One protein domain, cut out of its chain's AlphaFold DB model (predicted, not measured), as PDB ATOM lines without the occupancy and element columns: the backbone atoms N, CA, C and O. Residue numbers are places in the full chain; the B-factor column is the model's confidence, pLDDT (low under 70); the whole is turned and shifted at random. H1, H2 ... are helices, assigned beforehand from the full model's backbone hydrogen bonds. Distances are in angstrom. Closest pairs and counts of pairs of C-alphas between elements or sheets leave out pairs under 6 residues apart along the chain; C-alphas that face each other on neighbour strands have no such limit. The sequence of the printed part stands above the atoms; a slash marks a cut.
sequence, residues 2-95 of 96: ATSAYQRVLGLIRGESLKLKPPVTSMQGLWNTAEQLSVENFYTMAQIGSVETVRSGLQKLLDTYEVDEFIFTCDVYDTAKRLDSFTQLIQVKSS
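AT A GLANCE: This is residues 2 to 95 of the 96 residues of the protein "Luciferase-like monooxygenase family protein" of Acinetobacter baumannii (UniProt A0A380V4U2). Two pairs of helices sit side by side as two loosely joined lobes: H1 and H2 cross almost at a right angle in the one, while in the other the beginning of H3 meets the end of H4 at a corner. The stretch of residues 43 to 50 joins the lobes, and residues 65 to 78 run back from the end of H3 to the beginning of H4; residues 63 to 69, at the end of H3 and just after it, stick out. The printed part has 94 residues with four named helices, in the order H1, H2, H3, H4, and no named strand; its class is all helix, with 52 residues in the helices. The whole is only just compact, close to loose, with a radius of gyration of the C-alphas of 14.5 A and spans of 39 by 31 by 20 A.

IN THESE COORDINATES: H1 is residues 3 to 14 and measures 16.2 A from first to last C-alpha, beginning with C-alpha 3 at (-40.568, -39.410, -51.677). H2, residues 33 to 42, measures 14.3 A, and its C-alpha 42 is at (-37.676, -48.577, -42.280). H3, residues 51 to 64, measures 20.0 A. H4, residues 79 to 94, is the longest helix, at 23.2 A from first to last C-alpha, and ends with C-alpha 94 at (-21.928, -25.797, -35.823).

HOW THE PARTS SIT: H1 and H2 touch, their closest C-alphas being those of Val 9 and Val 39, 6.1 A apart. Their lines stand at 71 degrees, only just about perpendicular, and their centres are 10.0 A apart. H2 and H3 are apart, though they follow each other in the chain. H3 touches H4 with residues 51 to 55 alone, and H4 touches H3 with residues 88 to 92 alone. Their closest C-alphas are those of Arg 55 and Val 92, at 5.9 A. The two run the same way at a steep tilt of 56 degrees, with centres 15.7 A apart. H1 and H3, H1 and H4, and H2 and H4 are apart. In H1, H2, H3 and H4 every O i to N i+4 pair of the backbone is within hydrogen-bond range.

THE WHOLE: The two C-alphas farthest apart are those of Gly 15 and Ser 95, at 40.8 A. The printed part has no cut between residues 2 and 95. The links from H1 to H2, 18 residues, and from H3 to H4, 14 residues, are long; the link from H2 to H3, 8 residues, is short. Residues 63 to 69, of which 63 and 64 belong to H3, stand free. The mean pLDDT of the printed part is 94.3, and residue 95 is the one printed residue under 70.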
ATOM      1  N   ALA A   2     -38.456 -36.233 -49.683       89.31
ATOM      2  CA  ALA A   2     -38.349 -37.577 -49.095       89.31
ATOM      3  C   ALA A   2     -38.962 -38.714 -49.937       89.31
ATOM      4  O   ALA A   2     -38.530 -39.856 -49.846       89.31
ATOM      5  N   THR A   3     -39.914 -38.410 -50.823       95.62
ATOM      6  CA  THR A   3     -40.568 -39.410 -51.677       95.62
ATOM      7  C   THR A   3     -39.627 -40.129 -52.649       95.62
ATOM      8  O   THR A   3     -39.959 -41.224 -53.090       95.62
ATOM      9  N   SER A   4     -38.438 -39.600 -52.971       96.12
ATOM     10  CA  SER A   4     -37.410 -40.378 -53.690       96.12
ATOM     11  C   SER A   4     -36.871 -41.539 -52.849       96.12
ATOM     12  O   SER A   4     -36.754 -42.657 -53.349       96.12
ATOM     13  N   ALA A   5     -36.594 -41.279 -51.573       95.50
ATOM     14  CA  ALA A   5     -36.118 -42.269 -50.614       95.50
ATOM     15  C   ALA A   5     -37.203 -43.332 -50.353       95.50
ATOM     16  O   ALA A   5     -36.958 -44.532 -50.452       95.50
ATOM     17  N   TYR A   6     -38.453 -42.893 -50.174       97.06
ATOM     18  CA  TYR A   6     -39.596 -43.791 -49.981       97.06
ATOM     19  C   TYR A   6     -39.831 -44.714 -51.181       97.06
ATOM     20  O   TYR A   6     -40.044 -45.910 -51.001       97.06
ATOM     21  N   GLN A   7     -39.728 -44.198 -52.410       97.62
ATOM     22  CA  GLN A   7     -39.805 -45.026 -53.619       97.62
ATOM     23  C   GLN A   7     -38.679 -46.067 -53.691       97.62
ATOM     24  O   GLN A   7     -38.915 -47.175 -54.166       97.62
ATOM     25  N   ARG A   8     -37.466 -45.732 -53.230       97.25
ATOM     26  CA  ARG A   8     -36.331 -46.667 -53.206       97.25
ATOM     27  C   ARG A   8     -36.566 -47.812 -52.222       97.25
ATOM     28  O   ARG A   8     -36.330 -48.959 -52.582       97.25
ATOM     29  N   VAL A   9     -37.053 -47.520 -51.016       97.38
ATOM     30  CA  VAL A   9     -37.366 -48.558 -50.015       97.38
ATOM     31  C   VAL A   9     -38.571 -49.393 -50.433       97.38
ATOM     32  O   VAL A   9     -38.547 -50.608 -50.276       97.38
ATOM     33  N   LEU A  10     -39.581 -48.782 -51.055       98.31
ATOM     34  CA  LEU A  10     -40.678 -49.532 -51.661       98.31
ATOM     35  C   LEU A  10     -40.159 -50.508 -52.731       98.31
ATOM     36  O   LEU A  10     -40.543 -51.674 -52.737       98.31
ATOM     37  N   GLY A  11     -39.241 -50.053 -53.592       97.94
ATOM     38  CA  GLY A  11     -38.566 -50.911 -54.564       97.94
ATOM     39  C   GLY A  11     -37.776 -52.044 -53.903       97.94
ATOM     40  O   GLY A  11     -37.880 -53.184 -54.340       97.94
ATOM     41  N   LEU A  12     -37.061 -51.765 -52.807       97.62
ATOM     42  CA  LEU A  12     -36.341 -52.780 -52.028       97.62
ATOM     43  C   LEU A  12     -37.274 -53.882 -51.516       97.62
ATOM     44  O   LEU A  12     -36.988 -55.058 -51.720       97.62
ATOM     45  N   ILE A  13     -38.395 -53.506 -50.895       97.00
ATOM     46  CA  ILE A  13     -39.381 -54.451 -50.348       97.00
ATOM     47  C   ILE A  13     -39.999 -55.311 -51.464       97.00
ATOM     48  O   ILE A  13     -40.329 -56.474 -51.239       97.00
ATOM     49  N   ARG A  14     -40.112 -54.765 -52.679       97.81
ATOM     50  CA  ARG A  14     -40.634 -55.464 -53.863       97.81
ATOM     51  C   ARG A  14     -39.585 -56.259 -54.652       97.81
ATOM     52  O   ARG A  14     -39.949 -56.936 -55.607       97.81
ATOM     53  N   GLY A  15     -38.300 -56.187 -54.293       97.88
ATOM     54  CA  GLY A  15     -37.217 -56.800 -55.075       97.88
ATOM     55  C   GLY A  15     -36.947 -56.108 -56.420       97.88
ATOM     56  O   GLY A  15     -36.461 -56.733 -57.361       97.88
ATOM     57  N   GLU A  16     -37.277 -54.822 -56.531       97.94
ATOM     58  CA  GLU A  16     -37.091 -53.997 -57.725       97.94
ATOM     59  C   GLU A  16     -35.759 -53.215 -57.705       97.94
ATOM     60  O   GLU A  16     -34.976 -53.245 -56.755       97.94
ATOM     61  N   SER A  17     -35.503 -52.462 -58.781       95.88
ATOM     62  CA  SER A  17     -34.345 -51.569 -58.888       95.88
ATOM     63  C   SER A  17     -34.301 -50.527 -57.767       95.88
ATOM     64  O   SER A  17     -35.271 -49.810 -57.522       95.88
ATOM     65  N   LEU A  18     -33.120 -50.369 -57.163       96.06
ATOM     66  CA  LEU A  18     -32.853 -49.391 -56.102       96.06
ATOM     67  C   LEU A  18     -32.358 -48.036 -56.622       96.06
ATOM     68  O   LEU A  18     -31.953 -47.180 -55.831       96.06
ATOM     69  N   LYS A  19     -32.345 -47.827 -57.946       95.94
ATOM     70  CA  LYS A  19     -31.974 -46.532 -58.523       95.94
ATOM     71  C   LYS A  19     -32.965 -45.472 -58.045       95.94
ATOM     72  O   LYS A  19     -34.174 -45.641 -58.199       95.94
ATOM     73  N   LEU A  20     -32.452 -44.367 -57.497       96.19
ATOM     74  CA  LEU A  20     -33.297 -43.259 -57.058       96.19
ATOM     75  C   LEU A  20     -34.159 -42.755 -58.221       96.19
ATOM     76  O   LEU A  20     -33.662 -42.507 -59.323       96.19
ATOM     77  N   LYS A  21     -35.452 -42.596 -57.944       96.44
ATOM     78  CA  LYS A  21     -36.436 -42.005 -58.854       96.44
ATOM     79  C   LYS A  21     -36.670 -40.534 -58.479       96.44
ATOM     80  O   LYS A  21     -36.500 -40.185 -57.302       96.44
ATOM     81  N   PRO A  22     -37.082 -39.673 -59.427       96.88
ATOM     82  CA  PRO A  22     -37.525 -38.319 -59.110       96.88
ATOM     83  C   PRO A  22     -38.583 -38.318 -57.994       96.88
ATOM     84  O   PRO A  22     -39.369 -39.268 -57.896       96.88
ATOM     85  N   PRO A  23     -38.622 -37.290 -57.132       96.69
ATOM     86  CA  PRO A  23     -39.609 -37.233 -56.065       96.69
ATOM     87  C   PRO A  23     -41.008 -37.054 -56.659       96.69
ATOM     88  O   PRO A  23     -41.220 -36.211 -57.529       96.69
ATOM     89  N   VAL A  24     -41.969 -37.816 -56.148       97.06
ATOM     90  CA  VAL A  24     -43.398 -37.629 -56.431       97.06
ATOM     91  C   VAL A  24     -44.033 -36.709 -55.390       97.06
ATOM     92  O   VAL A  24     -43.532 -36.597 -54.267       97.06
ATOM     93  N   THR A  25     -45.144 -36.063 -55.740       96.12
ATOM     94  CA  THR A  25     -45.887 -35.185 -54.819       96.12
ATOM     95  C   THR A  25     -46.477 -35.957 -53.639       96.12
ATOM     96  O   THR A  25     -46.522 -35.439 -52.528       96.12
ATOM     97  N   SER A  26     -46.896 -37.203 -53.864       96.19
ATOM     98  CA  SER A  26     -47.434 -38.091 -52.835       96.19
ATOM     99  C   SER A  26     -47.112 -39.544 -53.167       96.19
ATOM    100  O   SER A  26     -47.048 -39.914 -54.337       96.19
ATOM    101  N   MET A  27     -46.925 -40.360 -52.130       97.31
ATOM    102  CA  MET A  27     -46.814 -41.816 -52.252       97.31
ATOM    103  C   MET A  27     -48.185 -42.512 -52.270       97.31
ATOM    104  O   MET A  27     -48.265 -43.714 -52.515       97.31
ATOM    105  N   GLN A  28     -49.271 -41.764 -52.033       96.44
ATOM    106  CA  GLN A  28     -50.629 -42.298 -52.060       96.44
ATOM    107  C   GLN A  28     -50.932 -42.929 -53.423       96.44
ATOM    108  O   GLN A  28     -50.774 -42.290 -54.462       96.44
ATOM    109  N   GLY A  29     -51.377 -44.187 -53.410       96.44
ATOM    110  CA  GLY A  29     -51.652 -44.961 -54.623       96.44
ATOM    111  C   GLY A  29     -50.425 -45.636 -55.250       96.44
ATOM    112  O   GLY A  29     -50.596 -46.417 -56.181       96.44
ATOM    113  N   LEU A  30     -49.209 -45.392 -54.745       97.19
ATOM    114  CA  LEU A  30     -48.005 -46.138 -55.144       97.19
ATOM    115  C   LEU A  30     -47.755 -47.360 -54.256       97.19
ATOM    116  O   LEU A  30     -47.183 -48.350 -54.720       97.19
ATOM    117  N   TRP A  31     -48.185 -47.283 -52.998       98.06
ATOM    118  CA  TRP A  31     -48.129 -48.361 -52.019       98.06
ATOM    119  C   TRP A  31     -49.527 -48.763 -51.541       98.06
ATOM    120  O   TRP A  31     -50.479 -47.980 -51.610       98.06
ATOM    121  N   ASN A  32     -49.648 -49.982 -51.028       98.06
ATOM    122  CA  ASN A  32     -50.763 -50.392 -50.176       98.06
ATOM    123  C   ASN A  32     -50.459 -50.101 -48.688       98.06
ATOM    124  O   ASN A  32     -49.367 -49.656 -48.340       98.06
ATOM    125  N   THR A  33     -51.416 -50.365 -47.793       97.88
ATOM    126  CA  THR A  33     -51.272 -50.091 -46.351       97.88
ATOM    127  C   THR A  33     -50.098 -50.831 -45.700       97.88
ATOM    128  O   THR A  33     -49.372 -50.240 -44.907       97.88
ATOM    129  N   ALA A  34     -49.879 -52.106 -46.032       97.94
ATOM    130  CA  ALA A  34     -48.785 -52.888 -45.452       97.94
ATOM    131  C   ALA A  34     -47.412 -52.405 -45.945       97.94
ATOM    132  O   ALA A  34     -46.451 -52.331 -45.177       97.94
ATOM    133  N   GLU A  35     -47.324 -52.029 -47.219       98.31
ATOM    134  CA  GLU A  35     -46.123 -51.442 -47.811       98.31
ATOM    135  C   GLU A  35     -45.812 -50.068 -47.214       98.31
ATOM    136  O   GLU A  35     -44.659 -49.806 -46.886       98.31
ATOM    137  N   GLN A  36     -46.826 -49.219 -47.018       97.94
ATOM    138  CA  GLN A  36     -46.662 -47.930 -46.349       97.94
ATOM    139  C   GLN A  36     -46.059 -48.110 -44.954       97.94
ATOM    140  O   GLN A  36     -45.018 -47.526 -44.669       97.94
ATOM    141  N   LEU A  37     -46.657 -48.975 -44.128       97.88
ATOM    142  CA  LEU A  37     -46.151 -49.267 -42.784       97.88
ATOM    143  C   LEU A  37     -44.716 -49.803 -42.819       97.88
ATOM    144  O   LEU A  37     -43.897 -49.443 -41.982       97.88
ATOM    145  N   SER A  38     -44.387 -50.641 -43.801       98.00
ATOM    146  CA  SER A  38     -43.033 -51.181 -43.953       98.00
ATOM    147  C   SER A  38     -42.013 -50.091 -44.302       98.00
ATOM    148  O   SER A  38     -40.920 -50.069 -43.736       98.00
ATOM    149  N   VAL A  39     -42.367 -49.161 -45.197       97.50
ATOM    150  CA  VAL A  39     -41.511 -48.017 -45.552       97.50
ATOM    151  C   VAL A  39     -41.367 -47.048 -44.372       97.50
ATOM    152  O   VAL A  39     -40.262 -46.580 -44.106       97.50
ATOM    153  N   GLU A  40     -42.447 -46.764 -43.644       96.06
ATOM    154  CA  GLU A  40     -42.426 -45.912 -42.446       96.06
ATOM    155  C   GLU A  40     -41.570 -46.529 -41.329       96.06
ATOM    156  O   GLU A  40     -40.718 -45.849 -40.752       96.06
ATOM    157  N   ASN A  41     -41.707 -47.836 -41.092       97.12
ATOM    158  CA  ASN A  41     -40.875 -48.570 -40.140       97.12
ATOM    159  C   ASN A  41     -39.389 -48.510 -40.518       97.12
ATOM    160  O   ASN A  41     -38.546 -48.238 -39.666       97.12
ATOM    161  N   PHE A  42     -39.057 -48.686 -41.802       96.06
ATOM    162  CA  PHE A  42     -37.676 -48.577 -42.280       96.06
ATOM    163  C   PHE A  42     -37.052 -47.205 -41.968       96.06
ATOM    164  O   PHE A  42     -35.874 -47.118 -41.629       96.06
ATOM    165  N   TYR A  43     -37.842 -46.132 -42.049       94.88
ATOM    166  CA  TYR A  43     -37.392 -44.761 -41.799       94.88
ATOM    167  C   TYR A  43     -37.710 -44.244 -40.387       94.88
ATOM    168  O   TYR A  43     -37.606 -43.044 -40.149       94.88
ATOM    169  N   THR A  44     -38.025 -45.113 -39.420       93.19
ATOM    170  CA  THR A  44     -38.404 -44.688 -38.055       93.19
ATOM    171  C   THR A  44     -37.324 -43.852 -37.354       93.19
ATOM    172  O   THR A  44     -37.648 -42.933 -36.607       93.19
ATOM    173  N   MET A  45     -36.039 -44.113 -37.618       92.94
ATOM    174  CA  MET A  45     -34.920 -43.325 -37.069       92.94
ATOM    175  C   MET A  45     -34.427 -42.220 -38.014       92.94
ATOM    176  O   MET A  45     -33.472 -41.508 -37.695       92.94
ATOM    177  N   ALA A  46     -35.038 -42.072 -39.189       94.75
ATOM    178  CA  ALA A  46     -34.594 -41.105 -40.177       94.75
ATOM    179  C   ALA A  46     -34.910 -39.677 -39.736       94.75
ATOM    180  O   ALA A  46     -36.004 -39.374 -39.266       94.75
ATOM    181  N   GLN A  47     -33.952 -38.782 -39.950       94.62
ATOM    182  CA  GLN A  47     -34.110 -37.367 -39.645       94.62
ATOM    183  C   GLN A  47     -34.461 -36.618 -40.927       94.62
ATOM    184  O   GLN A  47     -33.618 -36.424 -41.802       94.62
ATOM    185  N   ILE A  48     -35.734 -36.246 -41.063       93.44
ATOM    186  CA  ILE A  48     -36.290 -35.630 -42.270       93.44
ATOM    187  C   ILE A  48     -37.096 -34.400 -41.855       93.44
ATOM    188  O   ILE A  48     -38.091 -34.519 -41.146       93.44
ATOM    189  N   GLY A  49     -36.703 -33.215 -42.319       92.56
ATOM    190  CA  GLY A  49     -37.415 -31.980 -42.003       92.56
ATOM    191  C   GLY A  49     -36.537 -30.746 -42.147       92.56
ATOM    192  O   GLY A  49     -35.567 -30.755 -42.903       92.56
ATOM    193  N   SER A  50     -36.895 -29.688 -41.417       93.38
ATOM    194  CA  SER A  50     -36.060 -28.493 -41.284       93.38
ATOM    195  C   SER A  50     -34.801 -28.772 -40.456       93.38
ATOM    196  O   SER A  50     -34.719 -29.786 -39.757       93.38
ATOM    197  N   VAL A  51     -33.849 -27.835 -40.469       93.44
ATOM    198  CA  VAL A  51     -32.636 -27.874 -39.632       93.44
ATOM    199  C   VAL A  51     -32.989 -28.058 -38.152       93.44
ATOM    200  O   VAL A  51     -32.377 -28.869 -37.464       93.44
ATOM    201  N   GLU A  52     -34.015 -27.364 -37.659       94.19
ATOM    202  CA  GLU A  52     -34.480 -27.450 -36.269       94.19
ATOM    203  C   GLU A  52     -35.095 -28.817 -35.960       94.19
ATOM    204  O   GLU A  52     -34.837 -29.384 -34.897       94.19
ATOM    205  N   THR A  53     -35.872 -29.361 -36.903       94.56
ATOM    206  CA  THR A  53     -36.489 -30.690 -36.775       94.56
ATOM    207  C   THR A  53     -35.410 -31.763 -36.665       94.56
ATOM    208  O   THR A  53     -35.434 -32.577 -35.743       94.56
ATOM    209  N   VAL A  54     -34.428 -31.720 -37.571       95.00
ATOM    210  CA  VAL A  54     -33.296 -32.654 -37.593       95.00
ATOM    211  C   VAL A  54     -32.447 -32.504 -36.332       95.00
ATOM    212  O   VAL A  54     -32.132 -33.508 -35.704       95.00
ATOM    213  N   ARG A  55     -32.132 -31.274 -35.898       94.69
ATOM    214  CA  ARG A  55     -31.379 -31.027 -34.655       94.69
ATOM    215  C   ARG A  55     -32.075 -31.647 -33.444       94.69
ATOM    216  O   ARG A  55     -31.442 -32.372 -32.683       94.69
ATOM    217  N   SER A  56     -33.371 -31.384 -33.273       95.06
ATOM    218  CA  SER A  56     -34.133 -31.921 -32.141       95.06
ATOM    219  C   SER A  56     -34.184 -33.449 -32.157       95.06
ATOM    220  O   SER A  56     -34.045 -34.077 -31.110       95.06
ATOM    221  N   GLY A  57     -34.364 -34.059 -33.328       95.25
ATOM    222  CA  GLY A  57     -34.379 -35.512 -33.447       95.25
ATOM    223  C   GLY A  57     -33.014 -36.154 -33.189       95.25
ATOM    224  O   GLY A  57     -32.950 -37.152 -32.475       95.25
ATOM    225  N   LEU A  58     -31.920 -35.550 -33.667       94.88
ATOM    226  CA  LEU A  58     -30.559 -35.998 -33.348       94.88
ATOM    227  C   LEU A  58     -30.248 -35.890 -31.851       94.88
ATOM    228  O   LEU A  58     -29.685 -36.828 -31.295       94.88
ATOM    229  N   GLN A  59     -30.670 -34.810 -31.185       94.00
ATOM    230  CA  GLN A  59     -30.506 -34.682 -29.735       94.00
ATOM    231  C   GLN A  59     -31.234 -35.806 -28.987       94.00
ATOM    232  O   GLN A  59     -30.647 -36.442 -28.123       94.00
ATOM    233  N   LYS A  60     -32.472 -36.132 -29.378       95.00
ATOM    234  CA  LYS A  60     -33.209 -37.256 -28.773       95.00
ATOM    235  C   LYS A  60     -32.487 -38.590 -28.953       95.00
ATOM    236  O   LYS A  60     -32.547 -39.432 -28.061       95.00
ATOM    237  N   LEU A  61     -31.838 -38.802 -30.100       95.06
ATOM    238  CA  LEU A  61     -31.042 -40.007 -30.331       95.06
ATOM    239  C   LEU A  61     -29.820 -40.053 -29.407       95.06
ATOM    240  O   LEU A  61     -29.586 -41.106 -28.830       95.06
ATOM    241  N   LEU A  62     -29.110 -38.936 -29.212       93.81
ATOM    242  CA  LEU A  62     -27.997 -38.837 -28.251       93.81
ATOM    243  C   LEU A  62     -28.446 -39.070 -26.803       93.81
ATOM    244  O   LEU A  62     -27.754 -39.730 -26.040       93.81
ATOM    245  N   ASP A  63     -29.617 -38.553 -26.429       94.44
ATOM    246  CA  ASP A  63     -30.158 -38.730 -25.076       94.44
ATOM    247  C   ASP A  63     -30.587 -40.187 -24.816       94.44
ATOM    248  O   ASP A  63     -30.618 -40.641 -23.673       94.44
ATOM    249  N   THR A  64     -30.955 -40.917 -25.877       96.12
ATOM    250  CA  THR A  64     -31.441 -42.305 -25.794       96.12
ATOM    251  C   THR A  64     -30.313 -43.324 -25.931       96.12
ATOM    252  O   THR A  64     -30.364 -44.388 -25.315       96.12
ATOM    253  N   TYR A  65     -29.316 -43.024 -26.762       95.19
ATOM    254  CA  TYR A  65     -28.250 -43.941 -27.140       95.19
ATOM    255  C   TYR A  65     -26.890 -43.284 -26.929       95.19
ATOM    256  O   TYR A  65     -26.643 -42.177 -27.400       95.19
ATOM    257  N   GLU A  66     -25.978 -44.008 -26.288       94.31
ATOM    258  CA  GLU A  66     -24.590 -43.577 -26.147       94.31
ATOM    259  C   GLU A  66     -23.858 -43.785 -27.480       94.31
ATOM    260  O   GLU A  66     -23.401 -44.885 -27.791       94.31
ATOM    261  N   VAL A  67     -23.817 -42.736 -28.303       93.06
ATOM    262  CA  VAL A  67     -23.103 -42.720 -29.587       93.06
ATOM    263  C   VAL A  67     -22.099 -41.573 -29.620       93.06
ATOM    264  O   VAL A  67     -22.393 -40.462 -29.180       93.06
ATOM    265  N   ASP A  68     -20.915 -41.835 -30.168       93.50
ATOM    266  CA  ASP A  68     -19.865 -40.830 -30.379       93.50
ATOM    267  C   ASP A  68     -19.818 -40.293 -31.825       93.50
ATOM    268  O   ASP A  68     -19.224 -39.242 -32.080       93.50
ATOM    269  N   GLU A  69     -20.507 -40.957 -32.760       92.75
ATOM    270  CA  GLU A  69     -20.544 -40.594 -34.175       92.75
ATOM    271  C   GLU A  69     -21.927 -40.840 -34.807       92.75
ATOM    272  O   GLU A  69     -22.598 -41.841 -34.549       92.75
ATOM    273  N   PHE A  70     -22.327 -39.936 -35.709       92.88
ATOM    274  CA  PHE A  70     -23.430 -40.155 -36.646       92.88
ATOM    275  C   PHE A  70     -22.906 -40.215 -38.084       92.88
ATOM    276  O   PHE A  70     -22.304 -39.259 -38.577       92.88
ATOM    277  N   ILE A  71     -23.222 -41.302 -38.790       92.62
ATOM    278  CA  ILE A  71     -22.925 -41.473 -40.216       92.62
ATOM    279  C   ILE A  71     -24.218 -41.297 -41.013       92.62
ATOM    280  O   ILE A  71     -25.205 -41.995 -40.783       92.62
ATOM    281  N   PHE A  72     -24.215 -40.374 -41.976       91.12
ATOM    282  CA  PHE A  72     -25.415 -39.999 -42.722       91.12
ATOM    283  C   PHE A  72     -25.374 -40.462 -44.176       91.12
ATOM    284  O   PHE A  72     -24.407 -40.232 -44.903       91.12
ATOM    285  N   THR A  73     -26.494 -41.012 -44.635       90.19
ATOM    286  CA  THR A  73     -26.794 -41.205 -46.057       90.19
ATOM    287  C   THR A  73     -27.966 -40.316 -46.456       90.19
ATOM    288  O   THR A  73     -28.978 -40.286 -45.757       90.19
ATOM    289  N   CYS A  74     -27.868 -39.630 -47.596       89.56
ATOM    290  CA  CYS A  74     -28.941 -38.778 -48.111       89.56
ATOM    291  C   CYS A  74     -29.456 -39.294 -49.461       89.56
ATOM    292  O   CYS A  74     -28.840 -39.067 -50.505       89.56
ATOM    293  N   ASP A  75     -30.628 -39.929 -49.437       90.88
ATOM    294  CA  ASP A  75     -31.330 -40.461 -50.613       90.88
ATOM    295  C   ASP A  75     -32.126 -39.362 -51.348       90.88
ATOM    296  O   ASP A  75     -33.352 -39.403 -51.481       90.88
ATOM    297  N   VAL A  76     -31.415 -38.337 -51.824       93.56
ATOM    298  CA  VAL A  76     -31.985 -37.207 -52.574       93.56
ATOM    299  C   VAL A  76     -31.636 -37.348 -54.055       93.56
ATOM    300  O   VAL A  76     -30.464 -37.390 -54.416       93.56
ATOM    301  N   TYR A  77     -32.660 -37.417 -54.914       95.94
ATOM    302  CA  TYR A  77     -32.493 -37.623 -56.361       95.94
ATOM    303  C   TYR A  77     -31.749 -36.476 -57.060       95.94
ATOM    304  O   TYR A  77     -30.913 -36.713 -57.927       95.94
ATOM    305  N   ASP A  78     -32.064 -35.232 -56.698       95.88
ATOM    306  CA  ASP A  78     -31.445 -34.048 -57.290       95.88
ATOM    307  C   ASP A  78     -30.092 -33.753 -56.629       95.88
ATOM    308  O   ASP A  78     -30.009 -33.568 -55.412       95.88
ATOM    309  N   THR A  79     -29.032 -33.692 -57.435       94.81
ATOM    310  CA  THR A  79     -27.661 -33.524 -56.938       94.81
ATOM    311  C   THR A  79     -27.460 -32.211 -56.185       94.81
ATOM    312  O   THR A  79     -26.802 -32.217 -55.146       94.81
ATOM    313  N   ALA A  80     -28.018 -31.097 -56.669       95.88
ATOM    314  CA  ALA A  80     -27.836 -29.794 -56.031       95.88
ATOM    315  C   ALA A  80     -28.525 -29.761 -54.661       95.88
ATOM    316  O   ALA A  80     -27.924 -29.359 -53.668       95.88
ATOM    317  N   LYS A  81     -29.745 -30.295 -54.578       94.75
ATOM    318  CA  LYS A  81     -30.477 -30.437 -53.314       94.75
ATOM    319  C   LYS A  81     -29.816 -31.418 -52.350       94.75
ATOM    320  O   LYS A  81     -29.895 -31.234 -51.137       94.75
ATOM    321  N   ARG A  82     -29.161 -32.463 -52.865       93.81
ATOM    322  CA  ARG A  82     -28.376 -33.393 -52.045       93.81
ATOM    323  C   ARG A  82     -27.189 -32.681 -51.393       93.81
ATOM    324  O   ARG A  82     -26.968 -32.860 -50.202       93.81
ATOM    325  N   LEU A  83     -26.459 -31.863 -52.153       94.25
ATOM    326  CA  LEU A  83     -25.360 -31.051 -51.621       94.25
ATOM    327  C   LEU A  83     -25.859 -30.028 -50.597       94.25
ATOM    328  O   LEU A  83     -25.269 -29.904 -49.528       94.25
ATOM    329  N   ASP A  84     -26.976 -29.359 -50.881       94.56
ATOM    330  CA  ASP A  84     -27.614 -28.439 -49.934       94.56
ATOM    331  C   ASP A  84     -28.014 -29.141 -48.623       94.56
ATOM    332  O   ASP A  84     -27.759 -28.617 -47.541       94.56
ATOM    333  N   SER A  85     -28.523 -30.378 -48.696       93.19
ATOM    334  CA  SER A  85     -28.853 -31.179 -47.504       93.19
ATOM    335  C   SER A  85     -27.624 -31.431 -46.618       93.19
ATOM    336  O   SER A  85     -27.717 -31.341 -45.396       93.19
ATOM    337  N   PHE A  86     -26.454 -31.697 -47.211       92.94
ATOM    338  CA  PHE A  86     -25.207 -31.836 -46.449       92.94
ATOM    339  C   PHE A  86     -24.739 -30.507 -45.850       92.94
ATOM    340  O   PHE A  86     -24.288 -30.483 -44.707       92.94
ATOM    341  N   THR A  87     -24.890 -29.394 -46.571       93.50
ATOM    342  CA  THR A  87     -24.597 -28.055 -46.036       93.50
ATOM    343  C   THR A  87     -25.463 -27.745 -44.813       93.50
ATOM    344  O   THR A  87     -24.945 -27.312 -43.785       93.50
ATOM    345  N   GLN A  88     -26.766 -28.022 -44.886       93.06
ATOM    346  CA  GLN A  88     -27.696 -27.853 -43.766       93.06
ATOM    347  C   GLN A  88     -27.334 -28.754 -42.580       93.06
ATOM    348  O   GLN A  88     -27.345 -28.309 -41.434       93.06
ATOM    349  N   LEU A  89     -26.942 -30.003 -42.838       91.75
ATOM    350  CA  LEU A  89     -26.495 -30.925 -41.794       91.75
ATOM    351  C   LEU A  89     -25.234 -30.421 -41.070       91.75
ATOM    352  O   LEU A  89     -25.137 -30.524 -39.849       91.75
ATOM    353  N   ILE A  90     -24.289 -29.815 -41.792       91.25
ATOM    354  CA  ILE A  90     -23.103 -29.192 -41.183       91.25
ATOM    355  C   ILE A  90     -23.506 -28.017 -40.279       91.25
ATOM    356  O   ILE A  90     -22.926 -27.845 -39.209       91.25
ATOM    357  N   GLN A  91     -24.523 -27.231 -40.649       89.38
ATOM    358  CA  GLN A  91     -25.027 -26.148 -39.792       89.38
ATOM    359  C   GLN A  91     -25.620 -26.670 -38.478       89.38
ATOM    360  O   GLN A  91     -25.457 -26.018 -37.445       89.38
ATOM    361  N   VAL A  92     -26.254 -27.852 -38.488       88.94
ATOM    362  CA  VAL A  92     -26.746 -28.501 -37.261       88.94
ATOM    363  C   VAL A  92     -25.599 -28.735 -36.276       88.94
ATOM    364  O   VAL A  92     -25.763 -28.425 -35.100       88.94
ATOM    365  N   LYS A  93     -24.435 -29.194 -36.756       82.94
ATOM    366  CA  LYS A  93     -23.232 -29.418 -35.934       82.94
ATOM    367  C   LYS A  93     -22.631 -28.123 -35.376       82.94
ATOM    368  O   LYS A  93     -22.130 -28.118 -34.261       82.94
ATOM    369  N   SER A  94     -22.632 -27.046 -36.160       72.38
ATOM    370  CA  SER A  94     -21.928 -25.797 -35.823       72.38
ATOM    371  C   SER A  94     -22.721 -24.836 -34.931       72.38
ATOM    372  O   SER A  94     -22.206 -23.781 -34.565       72.38
ATOM    373  N   SER A  95     -23.979 -25.151 -34.624       60.97
ATOM    374  CA  SER A  95     -24.827 -24.309 -33.782       60.97
ATOM    375  C   SER A  95     -24.688 -24.760 -32.326       60.97
ATOM    376  O   SER A  95     -25.298 -25.762 -31.957       60.97
TER     377      SER A  95